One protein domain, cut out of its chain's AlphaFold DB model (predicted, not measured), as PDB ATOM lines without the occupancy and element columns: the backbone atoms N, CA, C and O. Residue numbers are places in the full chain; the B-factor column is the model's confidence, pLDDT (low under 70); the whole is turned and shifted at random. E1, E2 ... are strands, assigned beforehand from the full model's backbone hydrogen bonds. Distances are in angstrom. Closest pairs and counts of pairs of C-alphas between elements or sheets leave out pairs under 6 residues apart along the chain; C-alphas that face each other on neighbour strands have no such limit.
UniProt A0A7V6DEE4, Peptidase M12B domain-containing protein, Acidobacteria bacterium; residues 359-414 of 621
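This is residues 359 to 414 of the 621 residues of the protein "Peptidase M12B domain-containing protein" of Acidobacteria bacterium (UniProt A0A7V6DEE4). There is little regular structure here: a small two-stranded hairpin, E1 and E2, sits at one end of a body of winding loops. Residues 359 to 385 loop through the opposite end before running to E1, and residues 395 to 414 fold back from E2 toward the middle. The printed part has 56 residues with no named helix and two named strands, E1 then E2, antiparallel; the class is all strand, with 7 residues in named elements. The whole is compact, with a radius of gyration of the C-alphas of 10.6 A, and spans 32 by 22 by 15 A.

Find C-alpha 386 at (516.815, 294.619, 396.623), where E1, residues 386 to 388, begins its 6.3 A. E2, residues 391 to 394, covers 6.7 A and ends at C-alpha 394, (520.771, 291.992, 395.104).

E1 and E2 form a hairpin with a tight link, their directions 145 degrees apart. C-alphas 387 and 392 face each other at 4.3 A. Look for N 391 and O 388, 2.8 A apart, and N 386 and O 394, 2.9 A, both within hydrogen-bond range.

The C-alphas of Ser 373 and Gly 390, the two farthest apart, are 32.6 A apart. The printed part has no cut, and no printed residue is under 70 in pLDDT.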
ATOM      1  N   HIS A 359     514.468 279.075 396.762       93.31
ATOM      2  CA  HIS A 359     513.236 278.700 396.054       93.31
ATOM      3  C   HIS A 359     512.474 277.535 396.715       93.31
ATOM      4  O   HIS A 359     511.361 277.219 396.291       93.31
ATOM      5  N   CYS A 360     513.028 276.911 397.757       93.19
ATOM      6  CA  CYS A 360     512.380 275.869 398.564       93.19
ATOM      7  C   CYS A 360     511.690 276.410 399.826       93.19
ATOM      8  O   CYS A 360     510.963 275.673 400.491       93.19
ATOM      9  N   TYR A 361     511.868 277.695 400.149       93.56
ATOM     10  CA  TYR A 361     511.142 278.347 401.242       93.56
ATOM     11  C   TYR A 361     509.640 278.464 400.944       93.56
ATOM     12  O   TYR A 361     509.202 278.422 399.791       93.56
ATOM     13  N   SER A 362     508.832 278.640 401.994       88.12
ATOM     14  CA  SER A 362     507.383 278.850 401.886       88.12
ATOM     15  C   SER A 362     506.953 280.136 402.610       88.12
ATOM     16  O   SER A 362     506.948 280.163 403.842       88.12
ATOM     17  N   PRO A 363     506.576 281.209 401.882       92.25
ATOM     18  CA  PRO A 363     506.650 281.351 400.422       92.25
ATOM     19  C   PRO A 363     508.104 281.334 399.905       92.25
ATOM     20  O   PRO A 363     509.017 281.637 400.675       92.25
ATOM     21  N   PRO A 364     508.335 281.014 398.615       93.44
ATOM     22  CA  PRO A 364     509.683 280.981 398.053       93.44
ATOM     23  C   PRO A 364     510.301 282.381 398.075       93.44
ATOM     24  O   PRO A 364     509.646 283.358 397.698       93.44
ATOM     25  N   ILE A 365     511.556 282.469 398.522       94.81
ATOM     26  CA  ILE A 365     512.304 283.733 398.614       94.81
ATOM     27  C   ILE A 365     512.616 284.263 397.210       94.81
ATOM     28  O   ILE A 365     512.494 285.460 396.951       94.81
ATOM     29  N   ASP A 366     512.957 283.365 396.286       94.25
ATOM     30  CA  ASP A 366     513.074 283.669 394.866       94.25
ATOM     31  C   ASP A 366     512.424 282.596 393.990       94.25
ATOM     32  O   ASP A 366     511.989 281.542 394.447       94.25
ATOM     33  N   GLN A 367     512.317 282.916 392.707       95.31
ATOM     34  CA  GLN A 367     511.703 282.078 391.683       95.31
ATOM     35  C   GLN A 367     512.722 281.754 390.592       95.31
ATOM     36  O   GLN A 367     512.371 281.658 389.417       95.31
ATOM     37  N   CYS A 368     514.002 281.669 390.945       93.00
ATOM     38  CA  CYS A 368     515.070 281.543 389.965       93.00
ATOM     39  C   CYS A 368     515.193 280.132 389.388       93.00
ATOM     40  O   CYS A 368     515.615 279.972 388.242       93.00
ATOM     41  N   PHE A 369     514.782 279.123 390.152       91.94
ATOM     42  CA  PHE A 369     514.879 277.720 389.782       91.94
ATOM     43  C   PHE A 369     513.578 276.986 390.089       91.94
ATOM     44  O   PHE A 369     512.897 277.298 391.063       91.94
ATOM     45  N   ASN A 370     513.206 276.045 389.219       91.69
ATOM     46  CA  ASN A 370     511.934 275.332 389.319       91.69
ATOM     47  C   ASN A 370     512.015 273.829 389.024       91.69
ATOM     48  O   ASN A 370     510.987 273.187 388.803       91.69
ATOM     49  N   GLN A 371     513.232 273.284 388.959       89.81
ATOM     50  CA  GLN A 371     513.462 271.872 388.645       89.81
ATOM     51  C   GLN A 371     513.746 271.029 389.895       89.81
ATOM     52  O   GLN A 371     513.836 269.811 389.784       89.81
ATOM     53  N   GLU A 372     513.833 271.654 391.073       88.38
ATOM     54  CA  GLU A 372     514.031 270.956 392.343       88.38
ATOM     55  C   GLU A 372     512.706 270.420 392.888       88.38
ATOM     56  O   GLU A 372     511.699 271.130 392.997       88.38
ATOM     57  N   SER A 373     512.695 269.128 393.208       86.44
ATOM     58  CA  SER A 373     511.489 268.427 393.628       86.44
ATOM     59  C   SER A 373     511.006 268.912 394.997       86.44
ATOM     60  O   SER A 373     511.726 268.834 395.981       86.44
ATOM     61  N   GLY A 374     509.736 269.319 395.086       85.75
ATOM     62  CA  GLY A 374     509.124 269.782 396.340       85.75
ATOM     63  C   GLY A 374     509.286 271.281 396.612       85.75
ATOM     64  O   GLY A 374     508.729 271.772 397.588       85.75
ATOM     65  N   CYS A 375     509.968 272.007 395.726       91.75
ATOM     66  CA  CYS A 375     510.195 273.444 395.840       91.75
ATOM     67  C   CYS A 375     509.331 274.245 394.848       91.75
ATOM     68  O   CYS A 375     508.365 273.727 394.270       91.75
ATOM     69  N   TYR A 376     509.643 275.534 394.660       93.38
ATOM     70  CA  TYR A 376     508.997 276.365 393.647       93.38
ATOM     71  C   TYR A 376     508.946 275.640 392.293       93.38
ATOM     72  O   TYR A 376     509.949 275.153 391.798       93.38
ATOM     73  N   SER A 377     507.765 275.571 391.682       94.44
ATOM     74  CA  SER A 377     507.524 274.867 390.407       94.44
ATOM     75  C   SER A 377     506.879 275.773 389.351       94.44
ATOM     76  O   SER A 377     506.397 275.314 388.315       94.44
ATOM     77  N   GLY A 378     506.840 277.082 389.620       94.19
ATOM     78  CA  GLY A 378     506.245 278.080 388.736       94.19
ATOM     79  C   GLY A 378     507.186 278.551 387.624       94.19
ATOM     80  O   GLY A 378     508.248 277.979 387.380       94.19
ATOM     81  N   ALA A 379     506.787 279.617 386.928       95.31
ATOM     82  CA  ALA A 379     507.617 280.241 385.899       95.31
ATOM     83  C   ALA A 379     508.849 280.900 386.530       95.31
ATOM     84  O   ALA A 379     508.717 281.647 387.502       95.31
ATOM     85  N   THR A 380     510.033 280.645 385.978       95.38
ATOM     86  CA  THR A 380     511.260 281.220 386.523       95.38
ATOM     87  C   THR A 380     511.378 282.706 386.200       95.38
ATOM     88  O   THR A 380     511.023 283.156 385.107       95.38
ATOM     89  N   SER A 381     511.853 283.497 387.161       94.88
ATOM     90  CA  SER A 381     512.085 284.928 386.965       94.88
ATOM     91  C   SER A 381     513.166 285.463 387.897       94.88
ATOM     92  O   SER A 381     513.302 285.016 389.033       94.88
ATOM     93  N   CYS A 382     513.933 286.441 387.412       93.31
ATOM     94  CA  CYS A 382     514.894 287.139 388.252       93.31
ATOM     95  C   CYS A 382     514.162 288.063 389.237       93.31
ATOM     96  O   CYS A 382     513.393 288.921 388.781       93.31
ATOM     97  N   PRO A 383     514.461 287.984 390.545       93.38
ATOM     98  CA  PRO A 383     513.971 288.915 391.546       93.38
ATOM     99  C   PRO A 383     514.151 290.381 391.148       93.38
ATOM    100  O   PRO A 383     515.072 290.766 390.409       93.38
ATOM    101  N   SER A 384     513.256 291.223 391.663       92.25
ATOM    102  CA  SER A 384     513.465 292.670 391.611       92.25
ATOM    103  C   SER A 384     514.707 293.032 392.434       92.25
ATOM    104  O   SER A 384     514.938 292.389 393.454       92.25
ATOM    105  N   PRO A 385     515.506 294.034 392.026       90.88
ATOM    106  CA  PRO A 385     516.677 294.449 392.793       90.88
ATOM    107  C   PRO A 385     516.297 294.869 394.216       90.88
ATOM    108  O   PRO A 385     515.406 295.698 394.406       90.88
ATOM    109  N   GLN A 386     516.996 294.318 395.205       90.56
ATOM    110  CA  GLN A 386     516.815 294.619 396.623       90.56
ATOM    111  C   GLN A 386     518.122 295.115 397.246       90.56
ATOM    112  O   GLN A 386     519.197 294.991 396.659       90.56
ATOM    113  N   THR A 387     518.017 295.717 398.432       89.56
ATOM    114  CA  THR A 387     519.178 295.982 399.286       89.56
ATOM    115  C   THR A 387     519.112 295.057 400.491       89.56
ATOM    116  O   THR A 387     518.144 295.134 401.242       89.56
ATOM    117  N   ILE A 388     520.116 294.201 400.663       88.62
ATOM    118  CA  ILE A 388     520.212 293.231 401.765       88.62
ATOM    119  C   ILE A 388     521.557 293.449 402.452       88.62
ATOM    120  O   ILE A 388     522.565 293.544 401.764       88.62
ATOM    121  N   ASN A 389     521.578 293.620 403.775       84.56
ATOM    122  CA  ASN A 389     522.789 293.886 404.576       84.56
ATOM    123  C   ASN A 389     523.683 295.002 404.012       84.56
ATOM    124  O   ASN A 389     524.910 294.916 403.963       84.56
ATOM    125  N   GLY A 390     523.036 296.066 403.531       80.62
ATOM    126  CA  GLY A 390     523.692 297.211 402.901       80.62
ATOM    127  C   GLY A 390     524.152 296.975 401.460       80.62
ATOM    128  O   GLY A 390     524.571 297.929 400.814       80.62
ATOM    129  N   VAL A 391     524.038 295.759 400.927       83.62
ATOM    130  CA  VAL A 391     524.435 295.390 399.562       83.62
ATOM    131  C   VAL A 391     523.310 295.748 398.590       83.62
ATOM    132  O   VAL A 391     522.233 295.162 398.692       83.62
ATOM    133  N   PRO A 392     523.494 296.699 397.657       84.25
ATOM    134  CA  PRO A 392     522.455 297.113 396.726       84.25
ATOM    135  C   PRO A 392     522.388 296.180 395.512       84.25
ATOM    136  O   PRO A 392     523.352 295.500 395.170       84.25
ATOM    137  N   ASN A 393     521.267 296.241 394.791       86.31
ATOM    138  CA  ASN A 393     521.025 295.491 393.554       86.31
ATOM    139  C   ASN A 393     521.135 293.966 393.695       86.31
ATOM    140  O   ASN A 393     521.447 293.276 392.725       86.31
ATOM    141  N   VAL A 394     520.835 293.434 394.878       89.00
ATOM    142  CA  VAL A 394     520.771 291.992 395.104       89.00
ATOM    143  C   VAL A 394     519.562 291.442 394.357       89.00
ATOM    144  O   VAL A 394     518.437 291.901 394.552       89.00
ATOM    145  N   ARG A 395     519.808 290.484 393.461       91.12
ATOM    146  CA  ARG A 395     518.774 289.766 392.693       91.12
ATOM    147  C   ARG A 395     518.846 288.250 392.890       91.12
ATOM    148  O   ARG A 395     518.121 287.527 392.228       91.12
ATOM    149  N   GLY A 396     519.721 287.805 393.781       91.56
ATOM    150  CA  GLY A 396     519.968 286.425 394.176       91.56
ATOM    151  C   GLY A 396     520.971 286.436 395.326       91.56
ATOM    152  O   GLY A 396     521.872 287.278 395.345       91.56
ATOM    153  N   THR A 397     520.796 285.551 396.296       93.38
ATOM    154  CA  THR A 397     521.626 285.427 397.508       93.38
ATOM    155  C   THR A 397     522.440 284.134 397.475       93.38
ATOM    156  O   THR A 397     522.240 283.315 396.581       93.38
ATOM    157  N   ILE A 398     523.330 283.909 398.441       93.31
ATOM    158  CA  ILE A 398     524.200 282.723 398.498       93.31
ATOM    159  C   ILE A 398     523.394 281.432 398.360       93.31
ATOM    160  O   ILE A 398     523.718 280.633 397.501       93.31
ATOM    161  N   MET A 399     522.275 281.263 399.062       94.62
ATOM    162  CA  MET A 399     521.454 280.042 398.953       94.62
ATOM    163  C   MET A 399     520.544 279.973 397.703       94.62
ATOM    164  O   MET A 399     519.603 279.185 397.686       94.62
ATOM    165  N   SER A 400     520.789 280.793 396.668       92.62
ATOM    166  CA  SER A 400     519.972 280.858 395.441       92.62
ATOM    167  C   SER A 400     520.672 280.344 394.185       92.62
ATOM    168  O   SER A 400     521.883 280.492 394.004       92.62
ATOM    169  N   TYR A 401     519.861 279.870 393.240       91.69
ATOM    170  CA  TYR A 401     520.280 279.459 391.895       91.69
ATOM    171  C   TYR A 401     520.040 280.537 390.823       91.69
ATOM    172  O   TYR A 401     519.998 280.256 389.626       91.69
ATOM    173  N   CYS A 402     519.916 281.809 391.218       90.56
ATOM    174  CA  CYS A 402     519.665 282.920 390.288       90.56
ATOM    175  C   CYS A 402     520.745 283.118 389.226       90.56
ATOM    176  O   CYS A 402     520.431 283.554 388.120       90.56
ATOM    177  N   HIS A 403     521.983 282.726 389.522       86.06
ATOM    178  CA  HIS A 403     523.081 282.756 388.561       86.06
ATOM    179  C   HIS A 403     522.870 281.805 387.360       86.06
ATOM    180  O   HIS A 403     523.499 281.999 386.324       86.06
ATOM    181  N   LEU A 404     521.964 280.819 387.454       84.69
ATOM    182  CA  LEU A 404     521.645 279.894 386.356       84.69
ATOM    183  C   LEU A 404     520.608 280.434 385.364       84.69
ATOM    184  O   LEU A 404     520.540 279.973 384.226       84.69
ATOM    185  N   LEU A 405     519.757 281.374 385.788       83.75
ATOM    186  CA  LEU A 405     518.587 281.791 385.010       83.75
ATOM    187  C   LEU A 405     518.946 282.718 383.832       83.75
ATOM    188  O   LEU A 405     518.188 282.822 382.866       83.75
ATOM    189  N   GLY A 406     520.106 283.377 383.899       77.44
ATOM    190  CA  GLY A 406     520.527 284.406 382.954       77.44
ATOM    191  C   GLY A 406     519.795 285.737 383.177       77.44
ATOM    192  O   GLY A 406     518.569 285.812 383.239       77.44
ATOM    193  N   GLY A 407     520.550 286.834 383.285       80.19
ATOM    194  CA  GLY A 407     519.999 288.181 383.507       80.19
ATOM    195  C   GLY A 407     519.874 288.602 384.977       80.19
ATOM    196  O   GLY A 407     519.463 289.735 385.250       80.19
ATOM    197  N   CYS A 408     520.259 287.736 385.911       84.31
ATOM    198  CA  CYS A 408     520.569 288.035 387.306       84.31
ATOM    199  C   CYS A 408     521.748 287.164 387.752       84.31
ATOM    200  O   CYS A 408     522.005 286.123 387.157       84.31
ATOM    201  N   ASP A 409     522.444 287.618 388.791       82.75
ATOM    202  CA  ASP A 409     523.585 286.929 389.386       82.75
ATOM    203  C   ASP A 409     523.285 286.568 390.844       82.75
ATOM    204  O   ASP A 409     522.349 287.085 391.464       82.75
ATOM    205  N   GLN A 410     524.131 285.711 391.403       85.19
ATOM    206  CA  GLN A 410     524.197 285.440 392.832       85.19
ATOM    207  C   GLN A 410     525.100 286.484 393.505       85.19
ATOM    208  O   GLN A 410     526.249 286.684 393.112       85.19
ATOM    209  N   SER A 411     524.586 287.173 394.522       87.38
ATOM    210  CA  SER A 411     525.380 288.061 395.374       87.38
ATOM    211  C   SER A 411     525.865 287.301 396.606       87.38
ATOM    212  O   SER A 411     525.117 286.500 397.163       87.38
ATOM    213  N   ALA A 412     527.093 287.584 397.052       88.12
ATOM    214  CA  ALA A 412     527.674 287.034 398.280       88.12
ATOM    215  C   ALA A 412     527.033 287.674 399.526       88.12
ATOM    216  O   ALA A 412     527.672 288.452 400.234       88.12
ATOM    217  N   VAL A 413     525.738 287.417 399.709       91.00
ATOM    218  CA  VAL A 413     524.887 287.831 400.830       91.00
ATOM    219  C   VAL A 413     523.957 286.684 401.199       91.00
ATOM    220  O   VAL A 413     523.486 285.987 400.297       91.00
ATOM    221  N   PHE A 414     523.642 286.499 402.473       94.19
ATOM    222  CA  PHE A 414     522.486 285.694 402.871       94.19
ATOM    223  C   PHE A 414     521.199 286.530 402.792       94.19
ATOM    224  O   PHE A 414     521.238 287.755 402.764       94.19
TER     225      PHE A 414